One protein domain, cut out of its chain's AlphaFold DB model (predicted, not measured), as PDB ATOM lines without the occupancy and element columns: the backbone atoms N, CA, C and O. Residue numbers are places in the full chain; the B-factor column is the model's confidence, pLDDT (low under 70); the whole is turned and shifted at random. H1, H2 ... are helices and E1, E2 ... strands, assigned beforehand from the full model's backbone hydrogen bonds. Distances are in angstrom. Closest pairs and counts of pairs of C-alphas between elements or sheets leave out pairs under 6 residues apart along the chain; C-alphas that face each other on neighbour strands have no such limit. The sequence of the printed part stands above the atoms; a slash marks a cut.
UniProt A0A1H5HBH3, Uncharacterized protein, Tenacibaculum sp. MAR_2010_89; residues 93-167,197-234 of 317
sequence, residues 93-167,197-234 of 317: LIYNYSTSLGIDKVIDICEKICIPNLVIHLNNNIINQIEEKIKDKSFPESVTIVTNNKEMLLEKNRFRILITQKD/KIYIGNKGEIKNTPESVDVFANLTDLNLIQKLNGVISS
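What this domain is: This is residues 93 to 167 and 197 to 234 of the 317 residues of an uncharacterized protein of Tenacibaculum sp. MAR_2010_89 (UniProt A0A1H5HBH3). A twisted wall of six strands has H1 packed along E1 and H3 over E4 on the same face, while H4 packs on H1. Five strands run parallel, and E6 folds back antiparallel at one edge as a hairpin with E5. The printed part has 113 residues, with four named helices and six named strands along the chain as E1 H1 E2 H2 E3 H3 E4 E5 E6 H4; the mixed sheet has the order E4 E3 E2 E1 E5 E6. The class is mixed, helices and strands; the whole is compact, with a radius of gyration of the C-alphas of 13.9 A and spans of 42 by 35 by 23 A.

How they stand to each other: E1, residues 93 to 96, is parallel to E2, residues 117 to 121, with N 95 and O 119 2.8 A apart. H1, residues 104 to 113, is over E1 at a height of 9.4 A over the sheet and runs along the strands, at 11 degrees on the local plane; the closest C-alphas are those of Leu 93 and Cys 110, 7.4 A. E1, H1 and E2 form a strand-helix-strand unit, two parallel neighbour strands with a helix between, whose crossover is right-handed. So do E2, H2, residues 127 to 134, and E3, residues 142 to 147; and E3, H3, residues 150 to 154, and E4, residues 160 to 163. N 120 and O 144 of E2 and E3 are 2.8 A apart, as are N 162 and O 145 of E4 and E3. H2 only grazes the sheet, with 5 pairs of C-alphas within 10 A. H1 and H2 only just touch, with 3 pairs of C-alphas within 8 A, the closest those of Ile 107 and Ile 134, 7.2 A. H3 is over E4, on the same face as H1, at a height of 8.4 A over a local plane fitted to only 6 C-alphas; the closest C-alphas of H3 and E4 are those of Lys 150 and Ile 163, 6.4 A. E5, residues 197 to 200, is parallel to E1, with N 94 and O 198 2.8 A apart. E5 forms a hairpin with E6, residues 205 to 207, where N 199 and O 207 are 2.8 A apart. Residues 205 to 206 of E6 also pair, antiparallel, with residues 217 to 218. H4, residues 224 to 232, touches H1 at a steep tilt of 49 degrees, the same way, the closest C-alphas being those of Ile 109 and Ile 225, 6.6 A; it only grazes the sheet, with residues 228 to 232. Every O i to N i+4 pair is within hydrogen-bond range in H1, H2 and H4; H3 has 0 of 1, beside 2 of 2 O i to N i+3 pairs.

Where its parts are: E1 begins at C-alpha 93, (36.894, -23.215, -29.143). From first to last C-alpha, H1 is 14.2 A long, E2 13.2 A, E3 16.3 A and H4 12.0 A. H4 ends at C-alpha 232, (32.213, -17.309, -38.394).

The domain as a whole: The C-alphas farthest apart are those of Leu 154 and Ser 234, 42.4 A. Residues 168 to 196 are not printed, and C-alphas 167 and 197 are 23.2 A apart across the cut. The link from E6 to H4, 16 residues, is long. Mean pLDDT of the printed part is 94.0, and no printed residue is under 70.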
ATOM      1  N   LEU A  93      36.194 -24.421 -29.570       98.56
ATOM      2  CA  LEU A  93      36.894 -23.215 -29.143       98.56
ATOM      3  C   LEU A  93      38.145 -23.643 -28.375       98.56
ATOM      4  O   LEU A  93      38.056 -24.303 -27.343       98.56
ATOM      5  N   ILE A  94      39.312 -23.265 -28.887       98.44
ATOM      6  CA  ILE A  94      40.608 -23.505 -28.257       98.44
ATOM      7  C   ILE A  94      41.078 -22.196 -27.628       98.44
ATOM      8  O   ILE A  94      41.250 -21.202 -28.328       98.44
ATOM      9  N   TYR A  95      41.298 -22.184 -26.319       98.19
ATOM     10  CA  TYR A  95      41.744 -21.010 -25.583       98.19
ATOM     11  C   TYR A  95      43.124 -21.232 -24.970       98.19
ATOM     12  O   TYR A  95      43.321 -22.138 -24.161       98.19
ATOM     13  N   ASN A  96      44.081 -20.379 -25.329       96.81
ATOM     14  CA  ASN A  96      45.357 -20.280 -24.636       96.81
ATOM     15  C   ASN A  96      45.209 -19.339 -23.436       96.81
ATOM     16  O   ASN A  96      45.183 -18.115 -23.598       96.81
ATOM     17  N   TYR A  97      45.042 -19.928 -22.250       95.44
ATOM     18  CA  TYR A  97      44.598 -19.223 -21.054       95.44
ATOM     19  C   TYR A  97      45.535 -18.080 -20.663       95.44
ATOM     20  O   TYR A  97      46.760 -18.218 -20.647       95.44
ATOM     21  N   SER A  98      44.936 -16.956 -20.271       91.75
ATOM     22  CA  SER A  98      45.639 -15.798 -19.732       91.75
ATOM     23  C   SER A  98      44.939 -15.293 -18.479       91.75
ATOM     24  O   SER A  98      43.760 -14.934 -18.516       91.75
ATOM     25  N   THR A  99      45.678 -15.205 -17.371       89.69
ATOM     26  CA  THR A  99      45.154 -14.719 -16.086       89.69
ATOM     27  C   THR A  99      44.547 -13.318 -16.192       89.69
ATOM     28  O   THR A  99      43.582 -13.028 -15.496       89.69
ATOM     29  N   SER A 100      45.068 -12.452 -17.069       89.31
ATOM     30  CA  SER A 100      44.556 -11.082 -17.230       89.31
ATOM     31  C   SER A 100      43.220 -11.001 -17.972       89.31
ATOM     32  O   SER A 100      42.506 -10.014 -17.825       89.31
ATOM     33  N   LEU A 101      42.882 -12.015 -18.772       90.81
ATOM     34  CA  LEU A 101      41.647 -12.055 -19.562       90.81
ATOM     35  C   LEU A 101      40.555 -12.890 -18.881       90.81
ATOM     36  O   LEU A 101      39.371 -12.619 -19.085       90.81
ATOM     37  N   GLY A 102      40.951 -13.870 -18.062       90.25
ATOM     38  CA  GLY A 102      40.039 -14.782 -17.376       90.25
ATOM     39  C   GLY A 102      39.317 -15.740 -18.332       90.25
ATOM     40  O   GLY A 102      39.615 -15.808 -19.522       90.25
ATOM     41  N   ILE A 103      38.358 -16.505 -17.802       94.94
ATOM     42  CA  ILE A 103      37.618 -17.528 -18.565       94.94
ATOM     43  C   ILE A 103      36.174 -17.116 -18.904       94.94
ATOM     44  O   ILE A 103      35.553 -17.692 -19.793       94.94
ATOM     45  N   ASP A 104      35.651 -16.088 -18.240       94.44
ATOM     46  CA  ASP A 104      34.226 -15.727 -18.242       94.44
ATOM     47  C   ASP A 104      33.713 -15.427 -19.645       94.44
ATOM     48  O   ASP A 104      32.769 -16.055 -20.121       94.44
ATOM     49  N   LYS A 105      34.412 -14.538 -20.358       95.12
ATOM     50  CA  LYS A 105      34.067 -14.192 -21.738       95.12
ATOM     51  C   LYS A 105      34.153 -15.391 -22.678       95.12
ATOM     52  O   LYS A 105      33.382 -15.470 -23.624       95.12
ATOM     53  N   VAL A 106      35.077 -16.322 -22.440       97.44
ATOM     54  CA  VAL A 106      35.248 -17.519 -23.278       97.44
ATOM     55  C   VAL A 106      34.081 -18.486 -23.090       97.44
ATOM     56  O   VAL A 106      33.549 -19.005 -24.072       97.44
ATOM     57  N   ILE A 107      33.638 -18.680 -21.847       97.50
ATOM     58  CA  ILE A 107      32.439 -19.466 -21.533       97.50
ATOM     59  C   ILE A 107      31.197 -18.801 -22.134       97.50
ATOM     60  O   ILE A 107      30.386 -19.480 -22.758       97.50
ATOM     61  N   ASP A 108      31.073 -17.475 -22.027       96.50
ATOM     62  CA  ASP A 108      29.954 -16.749 -22.628       96.50
ATOM     63  C   ASP A 108      29.938 -16.850 -24.161       96.50
ATOM     64  O   ASP A 108      28.861 -16.948 -24.749       96.50
ATOM     65  N   ILE A 109      31.102 -16.891 -24.821       97.94
ATOM     66  CA  ILE A 109      31.186 -17.182 -26.260       97.94
ATOM     67  C   ILE A 109      30.641 -18.583 -26.552       97.94
ATOM     68  O   ILE A 109      29.832 -18.727 -27.468       97.94
ATOM     69  N   CYS A 110      31.047 -19.600 -25.783       98.38
ATOM     70  CA  CYS A 110      30.556 -20.966 -25.977       98.38
ATOM     71  C   CYS A 110      29.033 -21.038 -25.822       98.38
ATOM     72  O   CYS A 110      28.365 -21.590 -26.689       98.38
ATOM     73  N   GLU A 111      28.486 -20.411 -24.778       98.00
ATOM     74  CA  GLU A 111      27.043 -20.350 -24.512       98.00
ATOM     75  C   GLU A 111      26.267 -19.627 -25.613       98.00
ATOM     76  O   GLU A 111      25.254 -20.125 -26.093       98.00
ATOM     77  N   LYS A 112      26.730 -18.449 -26.045       97.25
ATOM     78  CA  LYS A 112      25.981 -17.620 -27.001       97.25
ATOM     79  C   LYS A 112      26.092 -18.090 -28.449       97.25
ATOM     80  O   LYS A 112      25.187 -17.802 -29.228       97.25
ATOM     81  N   ILE A 113      27.184 -18.763 -28.811       97.31
ATOM     82  CA  ILE A 113      27.419 -19.295 -30.166       97.31
ATOM     83  C   ILE A 113      27.078 -20.797 -30.245       97.31
ATOM     84  O   ILE A 113      27.078 -21.376 -31.330       97.31
ATOM     85  N   CYS A 114      26.730 -21.424 -29.116       97.62
ATOM     86  CA  CYS A 114      26.448 -22.855 -28.999       97.62
ATOM     87  C   CYS A 114      27.646 -23.729 -29.413       97.62
ATOM     88  O   CYS A 114      27.516 -24.623 -30.250       97.62
ATOM     89  N   ILE A 115      28.831 -23.442 -28.859       98.31
ATOM     90  CA  ILE A 115      30.061 -24.196 -29.144       98.31
ATOM     91  C   ILE A 115      30.192 -25.349 -28.135       98.31
ATOM     92  O   ILE A 115      30.363 -25.087 -26.943       98.31
ATOM     93  N   PRO A 116      30.145 -26.619 -28.579       98.19
ATOM     94  CA  PRO A 116      30.086 -27.782 -27.692       98.19
ATOM     95  C   PRO A 116      31.399 -28.076 -26.974       98.19
ATOM     96  O   PRO A 116      31.363 -28.488 -25.819       98.19
ATOM     97  N   ASN A 117      32.548 -27.878 -27.620       98.38
ATOM     98  CA  ASN A 117      33.826 -28.308 -27.064       98.38
ATOM     99  C   ASN A 117      34.724 -27.109 -26.762       98.38
ATOM    100  O   ASN A 117      35.136 -26.381 -27.668       98.38
ATOM    101  N   LEU A 118      35.072 -26.949 -25.487       98.50
ATOM    102  CA  LEU A 118      36.047 -25.970 -25.023       98.50
ATOM    103  C   LEU A 118      37.361 -26.678 -24.674       98.50
ATOM    104  O   LEU A 118      37.419 -27.503 -23.762       98.50
ATOM    105  N   VAL A 119      38.431 -26.342 -25.387       98.38
ATOM    106  CA  VAL A 119      39.790 -26.813 -25.099       98.38
ATOM    107  C   VAL A 119      40.571 -25.663 -24.486       98.38
ATOM    108  O   VAL A 119      40.675 -24.602 -25.094       98.38
ATOM    109  N   ILE A 120      41.133 -25.850 -23.295       97.31
ATOM    110  CA  ILE A 120      41.832 -24.785 -22.573       97.31
ATOM    111  C   ILE A 120      43.267 -25.217 -22.302       97.31
ATOM    112  O   ILE A 120      43.507 -26.198 -21.604       97.31
ATOM    113  N   HIS A 121      44.222 -24.459 -22.831       96.19
ATOM    114  CA  HIS A 121      45.638 -24.624 -22.530       96.19
ATOM    115  C   HIS A 121      45.972 -23.787 -21.298       96.19
ATOM    116  O   HIS A 121      45.960 -22.560 -21.376       96.19
ATOM    117  N   LEU A 122      46.234 -24.431 -20.162       94.06
ATOM    118  CA  LEU A 122      46.481 -23.755 -18.885       94.06
ATOM    119  C   LEU A 122      47.372 -24.607 -17.973       94.06
ATOM    120  O   LEU A 122      47.243 -25.825 -17.940       94.06
ATOM    121  N   ASN A 123      48.256 -23.973 -17.201       92.00
ATOM    122  CA  ASN A 123      49.115 -24.666 -16.222       92.00
ATOM    123  C   ASN A 123      48.749 -24.346 -14.764       92.00
ATOM    124  O   ASN A 123      49.106 -25.093 -13.853       92.00
ATOM    125  N   ASN A 124      48.019 -23.251 -14.548       90.31
ATOM    126  CA  ASN A 124      47.549 -22.844 -13.229       90.31
ATOM    127  C   ASN A 124      46.280 -23.608 -12.890       90.31
ATOM    128  O   ASN A 124      45.363 -23.646 -13.700       90.31
ATOM    129  N   ASN A 125      46.173 -24.146 -11.685       88.88
ATOM    130  CA  ASN A 125      44.970 -24.868 -11.323       88.88
ATOM    131  C   ASN A 125      43.791 -23.919 -11.032       88.88
ATOM    132  O   ASN A 125      43.760 -23.236 -10.010       88.88
ATOM    133  N   ILE A 126      42.824 -23.895 -11.949       91.88
ATOM    134  CA  ILE A 126      41.570 -23.133 -11.842       91.88
ATOM    135  C   ILE A 126      40.338 -24.017 -12.098       91.88
ATOM    136  O   ILE A 126      39.282 -23.501 -12.460       91.88
ATOM    137  N   ILE A 127      40.454 -25.340 -11.932       92.38
ATOM    138  CA  ILE A 127      39.395 -26.306 -12.274       92.38
ATOM    139  C   ILE A 127      38.070 -25.955 -11.596       92.38
ATOM    140  O   ILE A 127      37.069 -25.775 -12.287       92.38
ATOM    141  N   ASN A 128      38.084 -25.742 -10.278       92.12
ATOM    142  CA  ASN A 128      36.878 -25.399  -9.516       92.12
ATOM    143  C   ASN A 128      36.216 -24.105 -10.021       92.12
ATOM    144  O   ASN A 128      34.994 -24.000 -10.059       92.12
ATOM    145  N   GLN A 129      37.012 -23.117 -10.451       93.19
ATOM    146  CA  GLN A 129      36.475 -21.866 -10.997       93.19
ATOM    147  C   GLN A 129      35.767 -22.097 -12.335       93.19
ATOM    148  O   GLN A 129      34.738 -21.480 -12.598       93.19
ATOM    149  N   ILE A 130      36.317 -22.976 -13.180       94.56
ATOM    150  CA  ILE A 130      35.697 -23.351 -14.451       94.56
ATOM    151  C   ILE A 130      34.406 -24.128 -14.170       94.56
ATOM    152  O   ILE A 130      33.366 -23.761 -14.711       94.56
ATOM    153  N   GLU A 131      34.445 -25.145 -13.299       94.50
ATOM    154  CA  GLU A 131      33.276 -25.968 -12.951       94.50
ATOM    155  C   GLU A 131      32.099 -25.127 -12.459       94.50
ATOM    156  O   GLU A 131      30.995 -25.279 -12.987       94.50
ATOM    157  N   GLU A 132      32.347 -24.198 -11.531       94.38
ATOM    158  CA  GLU A 132      31.323 -23.294 -11.001       94.38
ATOM    159  C   GLU A 132      30.703 -22.402 -12.082       94.38
ATOM    160  O   GLU A 132      29.501 -22.143 -12.057       94.38
ATOM    161  N   LYS A 133      31.494 -21.943 -13.059       94.88
ATOM    162  CA  LYS A 133      31.014 -21.044 -14.122       94.88
ATOM    163  C   LYS A 133      30.205 -21.751 -15.204       94.88
ATOM    164  O   LYS A 133      29.394 -21.102 -15.863       94.88
ATOM    165  N   ILE A 134      30.420 -23.051 -15.398       96.06
ATOM    166  CA  ILE A 134      29.728 -23.836 -16.427       96.06
ATOM    167  C   ILE A 134      28.665 -24.792 -15.864       96.06
ATOM    168  O   ILE A 134      28.121 -25.598 -16.613       96.06
ATOM    169  N   LYS A 135      28.377 -24.768 -14.557       94.06
ATOM    170  CA  LYS A 135      27.407 -25.694 -13.938       94.06
ATOM    171  C   LYS A 135      25.966 -25.498 -14.432       94.06
ATOM    172  O   LYS A 135      25.264 -26.483 -14.617       94.06
ATOM    173  N   ASP A 136      25.580 -24.252 -14.714       94.88
ATOM    174  CA  ASP A 136      24.221 -23.866 -15.130       94.88
ATOM    175  C   ASP A 136      24.146 -23.478 -16.624       94.88
ATOM    176  O   ASP A 136      23.228 -22.779 -17.054       94.88
ATOM    177  N   LYS A 137      25.149 -23.872 -17.418       96.19
ATOM    178  CA  LYS A 137      25.280 -23.523 -18.842       96.19
ATOM    179  C   LYS A 137      25.001 -24.745 -19.715       96.19
ATOM    180  O   LYS A 137      25.344 -25.863 -19.337       96.19
ATOM    181  N   SER A 138      24.413 -24.531 -20.894       97.25
ATOM    182  CA  SER A 138      24.239 -25.611 -21.881       97.25
ATOM    183  C   SER A 138      25.516 -25.844 -22.687       97.25
ATOM    184  O   SER A 138      25.760 -26.957 -23.146       97.25
ATOM    185  N   PHE A 139      26.337 -24.801 -22.833       98.00
ATOM    186  CA  PHE A 139      27.622 -24.851 -23.505       98.00
ATOM    187  C   PHE A 139      28.730 -24.207 -22.657       98.00
ATOM    188  O   PHE A 139      28.515 -23.192 -21.992       98.00
ATOM    189  N   PRO A 140      29.957 -24.743 -22.716       97.94
ATOM    190  CA  PRO A 140      30.357 -25.925 -23.484       97.94
ATOM    191  C   PRO A 140      29.801 -27.234 -22.892       97.94
ATOM    192  O   PRO A 140      29.700 -27.386 -21.678       97.94
ATOM    193  N   GLU A 141      29.472 -28.190 -23.762       97.00
ATOM    194  CA  GLU A 141      29.042 -29.545 -23.381       97.00
ATOM    195  C   GLU A 141      30.225 -30.374 -22.853       97.00
ATOM    196  O   GLU A 141      30.062 -31.235 -21.986       97.00
ATOM    197  N   SER A 142      31.433 -30.109 -23.362       97.12
ATOM    198  CA  SER A 142      32.665 -30.755 -22.920       97.12
ATOM    199  C   SER A 142      33.793 -29.743 -22.716       97.12
ATOM    200  O   SER A 142      33.961 -28.790 -23.483       97.12
ATOM    201  N   VAL A 143      34.599 -29.971 -21.676       97.50
ATOM    202  CA  VAL A 143      35.815 -29.198 -21.407       97.50
ATOM    203  C   VAL A 143      37.011 -30.140 -21.368       97.50
ATOM    204  O   VAL A 143      37.019 -31.136 -20.638       97.50
ATOM    205  N   THR A 144      38.030 -29.813 -22.159       97.62
ATOM    206  CA  THR A 144      39.331 -30.483 -22.146       97.62
ATOM    207  C   THR A 144      40.401 -29.507 -21.679       97.62
ATOM    208  O   THR A 144      40.594 -28.454 -22.282       97.62
ATOM    209  N   ILE A 145      41.123 -29.869 -20.625       96.19
ATOM    210  CA  ILE A 145      42.254 -29.108 -20.102       96.19
ATOM    211  C   ILE A 145      43.539 -29.706 -20.656       96.19
ATOM    212  O   ILE A 145      43.817 -30.887 -20.467       96.19
ATOM    213  N   VAL A 146      44.333 -28.877 -21.322       95.38
ATOM    214  CA  VAL A 146      45.651 -29.220 -21.851       95.38
ATOM    215  C   VAL A 146      46.691 -28.525 -20.982       95.38
ATOM    216  O   VAL A 146      46.745 -27.298 -20.930       95.38
ATOM    217  N   THR A 147      47.513 -29.294 -20.273       94.12
ATOM    218  CA  THR A 147      48.403 -28.750 -19.238       94.12
ATOM    219  C   THR A 147      49.731 -29.488 -19.182       94.12
ATOM    220  O   THR A 147      49.788 -30.669 -19.501       94.12
ATOM    221  N   ASN A 148      50.812 -28.829 -18.768       92.44
ATOM    222  CA  ASN A 148      52.048 -29.527 -18.392       92.44
ATOM    223  C   ASN A 148      52.111 -29.848 -16.884       92.44
ATOM    224  O   ASN A 148      53.044 -30.518 -16.434       92.44
ATOM    225  N   ASN A 149      51.120 -29.395 -16.108       91.50
ATOM    226  CA  ASN A 149      51.040 -29.618 -14.673       91.50
ATOM    227  C   ASN A 149      50.462 -31.009 -14.370       91.50
ATOM    228  O   ASN A 149      49.250 -31.226 -14.399       91.50
ATOM    229  N   LYS A 150      51.344 -31.963 -14.053       89.69
ATOM    230  CA  LYS A 150      50.971 -33.355 -13.752       89.69
ATOM    231  C   LYS A 150      50.108 -33.508 -12.500       89.69
ATOM    232  O   LYS A 150      49.375 -34.488 -12.415       89.69
ATOM    233  N   GLU A 151      50.175 -32.570 -11.556       88.94
ATOM    234  CA  GLU A 151      49.404 -32.636 -10.306       88.94
ATOM    235  C   GLU A 151      47.896 -32.588 -10.574       88.94
ATOM    236  O   GLU A 151      47.122 -33.213  -9.853       88.94
ATOM    237  N   MET A 152      47.484 -31.952 -11.677       86.81
ATOM    238  CA  MET A 152      46.079 -31.848 -12.069       86.81
ATOM    239  C   MET A 152      45.428 -33.211 -12.367       86.81
ATOM    240  O   MET A 152      44.212 -33.332 -12.279       86.81
ATOM    241  N   LEU A 153      46.205 -34.264 -12.670       84.69
ATOM    242  CA  LEU A 153      45.664 -35.622 -12.859       84.69
ATOM    243  C   LEU A 153      45.086 -36.233 -11.579       84.69
ATOM    244  O   LEU A 153      44.285 -37.162 -11.657       84.69
ATOM    245  N   LEU A 154      45.527 -35.761 -10.411       81.69
ATOM    246  CA  LEU A 154      45.076 -36.282  -9.120       81.69
ATOM    247  C   LEU A 154      43.723 -35.695  -8.705       81.69
ATOM    248  O   LEU A 154      43.106 -36.175  -7.753       81.69
ATOM    249  N   GLU A 155      43.251 -34.672  -9.412       78.50
ATOM    250  CA  GLU A 155      42.009 -33.998  -9.077       78.50
ATOM    251  C   GLU A 155      40.804 -34.786  -9.568       78.50
ATOM    252  O   GLU A 155      40.665 -35.093 -10.752       78.50
ATOM    253  N   LYS A 156      39.872 -35.063  -8.656       82.94
ATOM    254  CA  LYS A 156      38.557 -35.577  -9.032       82.94
ATOM    255  C   LYS A 156      37.724 -34.424  -9.579       82.94
ATOM    256  O   LYS A 156      37.268 -33.589  -8.809       82.94
ATOM    257  N   ASN A 157      37.537 -34.398 -10.891       88.50
ATOM    258  CA  ASN A 157      36.745 -33.393 -11.595       88.50
ATOM    259  C   ASN A 157      36.061 -34.016 -12.823       88.50
ATOM    260  O   ASN A 157      36.320 -35.174 -13.167       88.50
ATOM    261  N   ARG A 158      35.180 -33.257 -13.485       88.00
ATOM    262  CA  ARG A 158      34.437 -33.734 -14.671       88.00
ATOM    263  C   ARG A 158      35.127 -33.477 -16.014       88.00
ATOM    264  O   ARG A 158      34.537 -33.753 -17.060       88.00
ATOM    265  N   PHE A 159      36.332 -32.915 -16.019       92.62
ATOM    266  CA  PHE A 159      37.036 -32.517 -17.234       92.62
ATOM    267  C   PHE A 159      37.987 -33.593 -17.729       92.62
ATOM    268  O   PHE A 159      38.597 -34.346 -16.971       92.62
ATOM    269  N   ARG A 160      38.169 -33.625 -19.050       92.88
ATOM    270  CA  ARG A 160      39.244 -34.410 -19.647       92.88
ATOM    271  C   ARG A 160      40.555 -33.656 -19.450       92.88
ATOM    272  O   ARG A 160      40.703 -32.558 -19.976       92.88
ATOM    273  N   ILE A 161      41.515 -34.248 -18.748       92.38
ATOM    274  CA  ILE A 161      42.847 -33.659 -18.553       92.38
ATOM    275  C   ILE A 161      43.851 -34.354 -19.471       92.38
ATOM    276  O   ILE A 161      44.007 -35.574 -19.441       92.38
ATOM    277  N   LEU A 162      44.531 -33.564 -20.297       91.62
ATOM    278  CA  LEU A 162      45.595 -33.990 -21.193       91.62
ATOM    279  C   LEU A 162      46.915 -33.384 -20.725       91.62
ATOM    280  O   LEU A 162      47.115 -32.169 -20.799       91.62
ATOM    281  N   ILE A 163      47.827 -34.244 -20.270       90.38
ATOM    282  CA  ILE A 163      49.181 -33.822 -19.921       90.38
ATOM    283  C   ILE A 163      50.019 -33.712 -21.187       90.38
ATOM    284  O   ILE A 163      50.280 -34.710 -21.859       90.38
ATOM    285  N   THR A 164      50.488 -32.505 -21.482       87.50
ATOM    286  CA  THR A 164      51.475 -32.286 -22.529       87.50
ATOM    287  C   THR A 164      52.864 -32.568 -21.985       87.50
ATOM    288  O   THR A 164      53.282 -32.069 -20.938       87.50
ATOM    289  N   GLN A 165      53.593 -33.404 -22.710       78.38
ATOM    290  CA  GLN A 165      55.034 -33.535 -22.559       78.38
ATOM    291  C   GLN A 165      55.684 -32.835 -23.744       78.38
ATOM    292  O   GLN A 165      55.082 -32.729 -24.814       78.38
ATOM    293  N   LYS A 166      56.900 -32.321 -23.553       73.50
ATOM    294  CA  LYS A 166      57.647 -31.713 -24.649       73.50
ATOM    295  C   LYS A 166      57.926 -32.791 -25.697       73.50
ATOM    296  O   LYS A 166      58.739 -33.679 -25.455       73.50
ATOM    297  N   ASP A 167      57.257 -32.692 -26.837       70.62
ATOM    298  CA  ASP A 167      57.545 -33.498 -28.014       70.62
ATOM    299  C   ASP A 167      58.369 -32.648 -28.987       70.62
ATOM    300  O   ASP A 167      57.957 -31.555 -29.374       70.62
ATOM    301  N   LYS A 197      36.698 -24.549 -36.238       97.69
ATOM    302  CA  LYS A 197      37.478 -24.182 -35.038       97.69
ATOM    303  C   LYS A 197      37.641 -22.676 -34.882       97.69
ATOM    304  O   LYS A 197      37.803 -21.951 -35.860       97.69
ATOM    305  N   ILE A 198      37.625 -22.230 -33.631       98.06
ATOM    306  CA  ILE A 198      38.062 -20.900 -33.208       98.06
ATOM    307  C   ILE A 198      39.237 -21.080 -32.253       98.06
ATOM    308  O   ILE A 198      39.193 -21.918 -31.355       98.06
ATOM    309  N   TYR A 199      40.260 -20.252 -32.414       98.44
ATOM    310  CA  TYR A 199      41.362 -20.128 -31.476       98.44
ATOM    311  C   TYR A 199      41.361 -18.741 -30.838       98.44
ATOM    312  O   TYR A 199      41.217 -17.735 -31.531       98.44
ATOM    313  N   ILE A 200      41.558 -18.695 -29.524       98.44
ATOM    314  CA  ILE A 200      41.737 -17.474 -28.749       98.44
ATOM    315  C   ILE A 200      43.126 -17.511 -28.118       98.44
ATOM    316  O   ILE A 200      43.433 -18.391 -27.312       98.44
ATOM    317  N   GLY A 201      43.969 -16.555 -28.499       97.69
ATOM    318  CA  GLY A 201      45.322 -16.432 -27.973       97.69
ATOM    319  C   GLY A 201      45.391 -15.765 -26.600       97.69
ATOM    320  O   GLY A 201      44.404 -15.260 -26.059       97.69
ATOM    321  N   ASN A 202      46.597 -15.730 -26.035       95.31
ATOM    322  CA  ASN A 202      46.838 -15.206 -24.689       95.31
ATOM    323  C   ASN A 202      46.729 -13.670 -24.587       95.31
ATOM    324  O   ASN A 202      46.629 -13.145 -23.476       95.31
ATOM    325  N   LYS A 203      46.713 -12.949 -25.720       96.44
ATOM    326  CA  LYS A 203      46.402 -11.508 -25.796       96.44
ATOM    327  C   LYS A 203      44.946 -11.257 -26.210       96.44
ATOM    328  O   LYS A 203      44.563 -10.120 -26.488       96.44
ATOM    329  N   GLY A 204      44.131 -12.312 -26.244       97.19
ATOM    330  CA  GLY A 204      42.714 -12.261 -26.574       97.19
ATOM    331  C   GLY A 204      42.426 -12.180 -28.067       97.19
ATOM    332  O   GLY A 204      41.264 -12.043 -28.432       97.19
ATOM    333  N   GLU A 205      43.438 -12.253 -28.933       97.75
ATOM    334  CA  GLU A 205      43.256 -12.287 -30.378       97.75
ATOM    335  C   GLU A 205      42.501 -13.549 -30.804       97.75
ATOM    336  O   GLU A 205      42.820 -14.654 -30.366       97.75
ATOM    337  N   ILE A 206      41.497 -13.378 -31.663       98.12
ATOM    338  CA  ILE A 206      40.636 -14.463 -32.131       98.12
ATOM    339  C   ILE A 206      40.959 -14.783 -33.586       98.12
ATOM    340  O   ILE A 206      40.899 -13.912 -34.462       98.12
ATOM    341  N   LYS A 207      41.288 -16.049 -33.828       97.31
ATOM    342  CA  LYS A 207      41.745 -16.616 -35.098       97.31
ATOM    343  C   LYS A 207      40.984 -17.911 -35.403       97.31
ATOM    344  O   LYS A 207      40.227 -18.397 -34.566       97.31
ATOM    345  N   ASN A 208      41.202 -18.507 -36.576       95.31
ATOM    346  CA  ASN A 208      40.688 -19.851 -36.862       95.31
ATOM    347  C   ASN A 208      41.494 -20.923 -36.095       95.31
ATOM    348  O   ASN A 208      40.915 -21.812 -35.477       95.31
ATOM    349  N   THR A 209      42.824 -20.841 -36.132       95.31
ATOM    350  CA  THR A 209      43.767 -21.753 -35.454       95.31
ATOM    351  C   THR A 209      45.000 -20.972 -34.971       95.31
ATOM    352  O   THR A 209      45.174 -19.820 -35.391       95.31
ATOM    353  N   PRO A 210      45.872 -21.549 -34.118       94.62
ATOM    354  CA  PRO A 210      47.107 -20.888 -33.681       94.62
ATOM    355  C   PRO A 210      48.010 -20.419 -34.834       94.62
ATOM    356  O   PRO A 210      48.569 -19.323 -34.780       94.62
ATOM    357  N   GLU A 211      48.109 -21.226 -35.890       94.50
ATOM    358  CA  GLU A 211      48.950 -21.007 -37.074       94.50
ATOM    359  C   GLU A 211      48.351 -19.996 -38.054       94.50
ATOM    360  O   GLU A 211      49.044 -19.502 -38.943       94.50
ATOM    361  N   SER A 212      47.067 -19.662 -37.901       92.94
ATOM    362  CA  SER A 212      46.411 -18.676 -38.756       92.94
ATOM    363  C   SER A 212      47.029 -17.285 -38.566       92.94
ATOM    364  O   SER A 212      47.239 -16.811 -37.442       92.94
ATOM    365  N   VAL A 213      47.289 -16.599 -39.679       90.69
ATOM    366  CA  VAL A 213      47.851 -15.238 -39.674       90.69
ATOM    367  C   VAL A 213      46.768 -14.194 -39.384       90.69
ATOM    368  O   VAL A 213      46.985 -13.290 -38.579       90.69
ATOM    369  N   ASP A 214      45.589 -14.346 -39.989       94.56
ATOM    370  CA  ASP A 214      44.473 -13.411 -39.839       94.56
ATOM    371  C   ASP A 214      43.899 -13.399 -38.412       94.56
ATOM    372  O   ASP A 214      43.538 -14.437 -37.850       94.56
ATOM    373  N   VAL A 215      43.751 -12.192 -37.857       97.06
ATOM    374  CA  VAL A 215      43.015 -11.919 -36.615       97.06
ATOM    375  C   VAL A 215      41.668 -11.306 -36.976       97.06
ATOM    376  O   VAL A 215      41.605 -10.295 -37.674       97.06
ATOM    377  N   PHE A 216      40.584 -11.905 -36.488       97.12
ATOM    378  CA  PHE A 216      39.223 -11.505 -36.848       97.12
ATOM    379  C   PHE A 216      38.527 -10.671 -35.770       97.12
ATOM    380  O   PHE A 216      37.678  -9.841 -36.087       97.12
ATOM    381  N   ALA A 217      38.877 -10.871 -34.499       96.94
ATOM    382  CA  ALA A 217      38.323 -10.141 -33.359       96.94
ATOM    383  C   ALA A 217      39.285 -10.184 -32.162       96.94
ATOM    384  O   ALA A 217      40.317 -10.857 -32.217       96.94
ATOM    385  N   ASN A 218      38.949  -9.477 -31.081       97.25
ATOM    386  CA  ASN A 218      39.643  -9.592 -29.803       97.25
ATOM    387  C   ASN A 218      38.644  -9.770 -28.647       97.25
ATOM    388  O   ASN A 218      37.568  -9.182 -28.667       97.25
ATOM    389  N   LEU A 219      39.007 -10.536 -27.614       96.62
ATOM    390  CA  LEU A 219      38.213 -10.716 -26.390       96.62
ATOM    391  C   LEU A 219      37.815  -9.397 -25.697       96.62
ATOM    392  O   LEU A 219      36.855  -9.366 -24.921       96.62
ATOM    393  N   THR A 220      38.546  -8.307 -25.927       94.69
ATOM    394  CA  THR A 220      38.245  -6.984 -25.360       94.69
ATOM    395  C   THR A 220      37.229  -6.177 -26.174       94.69
ATOM    396  O   THR A 220      36.781  -5.139 -25.689       94.69
ATOM    397  N   ASP A 221      36.804  -6.658 -27.348       95.31
ATOM    398  CA  ASP A 221      35.815  -5.978 -28.189       95.31
ATOM    399  C   ASP A 221      34.465  -5.824 -27.457       95.31
ATOM    400  O   ASP A 221      33.921  -6.787 -26.915       95.31
ATOM    401  N   LEU A 222      33.875  -4.620 -27.491       92.06
ATOM    402  CA  LEU A 222      32.597  -4.324 -26.820       92.06
ATOM    403  C   LEU A 222      31.414  -5.134 -27.390       92.06
ATOM    404  O   LEU A 222      30.567  -5.599 -26.636       92.06
ATOM    405  N   ASN A 223      31.385  -5.356 -28.710       93.75
ATOM    406  CA  ASN A 223      30.316  -6.079 -29.422       93.75
ATOM    407  C   ASN A 223      30.765  -7.476 -29.883       93.75
ATOM    408  O   ASN A 223      30.418  -7.928 -30.978       93.75
ATOM    409  N   LEU A 224      31.582  -8.149 -29.069       95.94
ATOM    410  CA  LEU A 224      32.286  -9.372 -29.451       95.94
ATOM    411  C   LEU A 224      31.376 -10.470 -30.020       95.94
ATOM    412  O   LEU A 224      31.661 -10.997 -31.090       95.94
ATOM    413  N   ILE A 225      30.270 -10.795 -29.347       96.50
ATOM    414  CA  ILE A 225      29.368 -11.877 -29.782       96.50
ATOM    415  C   ILE A 225      28.756 -11.579 -31.156       96.50
ATOM    416  O   ILE A 225      28.752 -12.439 -32.036       96.50
ATOM    417  N   GLN A 226      28.299 -10.344 -31.379       95.19
ATOM    418  CA  GLN A 226      27.756  -9.926 -32.673       95.19
ATOM    419  C   GLN A 226      28.823 -10.005 -33.772       95.19
ATOM    420  O   GLN A 226      28.562 -10.518 -34.860       95.19
ATOM    421  N   LYS A 227      30.038  -9.536 -33.471       96.06
ATOM    422  CA  LYS A 227      31.176  -9.591 -34.390       96.06
ATOM    423  C   LYS A 227      31.531 -11.035 -34.747       96.06
ATOM    424  O   LYS A 227      31.701 -11.335 -35.924       96.06
ATOM    425  N   LEU A 228      31.577 -11.934 -33.763       96.62
ATOM    426  CA  LEU A 228      31.865 -13.349 -33.986       96.62
ATOM    427  C   LEU A 228      30.808 -14.025 -34.861       96.62
ATOM    428  O   LEU A 228      31.192 -14.716 -35.797       96.62
ATOM    429  N   ASN A 229      29.516 -13.770 -34.645       95.12
ATOM    430  CA  ASN A 229      28.451 -14.326 -35.494       95.12
ATOM    431  C   ASN A 229      28.613 -13.948 -36.981       95.12
ATOM    432  O   ASN A 229      28.393 -14.779 -37.866       95.12
ATOM    433  N   GLY A 230      29.051 -12.716 -37.263       95.56
ATOM    434  CA  GLY A 230      29.388 -12.289 -38.624       95.56
ATOM    435  C   GLY A 230      30.668 -12.943 -39.152       95.56
ATOM    436  O   GLY A 230      30.698 -13.437 -40.278       95.56
ATOM    437  N   VAL A 231      31.720 -12.991 -38.327       95.56
ATOM    438  CA  VAL A 231      33.025 -13.564 -38.688       95.56
ATOM    439  C   VAL A 231      32.905 -15.037 -39.050       95.56
ATOM    440  O   VAL A 231      33.362 -15.421 -40.125       95.56
ATOM    441  N   ILE A 232      32.277 -15.854 -38.201       95.69
ATOM    442  CA  ILE A 232      32.213 -17.309 -38.394       95.69
ATOM    443  C   ILE A 232      31.460 -17.691 -39.667       95.69
ATOM    444  O   ILE A 232      31.713 -18.752 -40.230       95.69
ATOM    445  N   SER A 233      30.555 -16.832 -40.137       94.62
ATOM    446  CA  SER A 233      29.777 -17.024 -41.366       94.62
ATOM    447  C   SER A 233      30.472 -16.458 -42.611       94.62
ATOM    448  O   SER A 233      29.990 -16.641 -43.723       94.62
ATOM    449  N   SER A 234      31.591 -15.748 -42.445       95.81
ATOM    450  CA  SER A 234      32.267 -15.067 -43.547       95.81
ATOM    451  C   SER A 234      33.126 -16.015 -44.388       95.81
ATOM    452  O   SER A 234      33.836 -16.876 -43.862       95.81
TER     453      SER A 234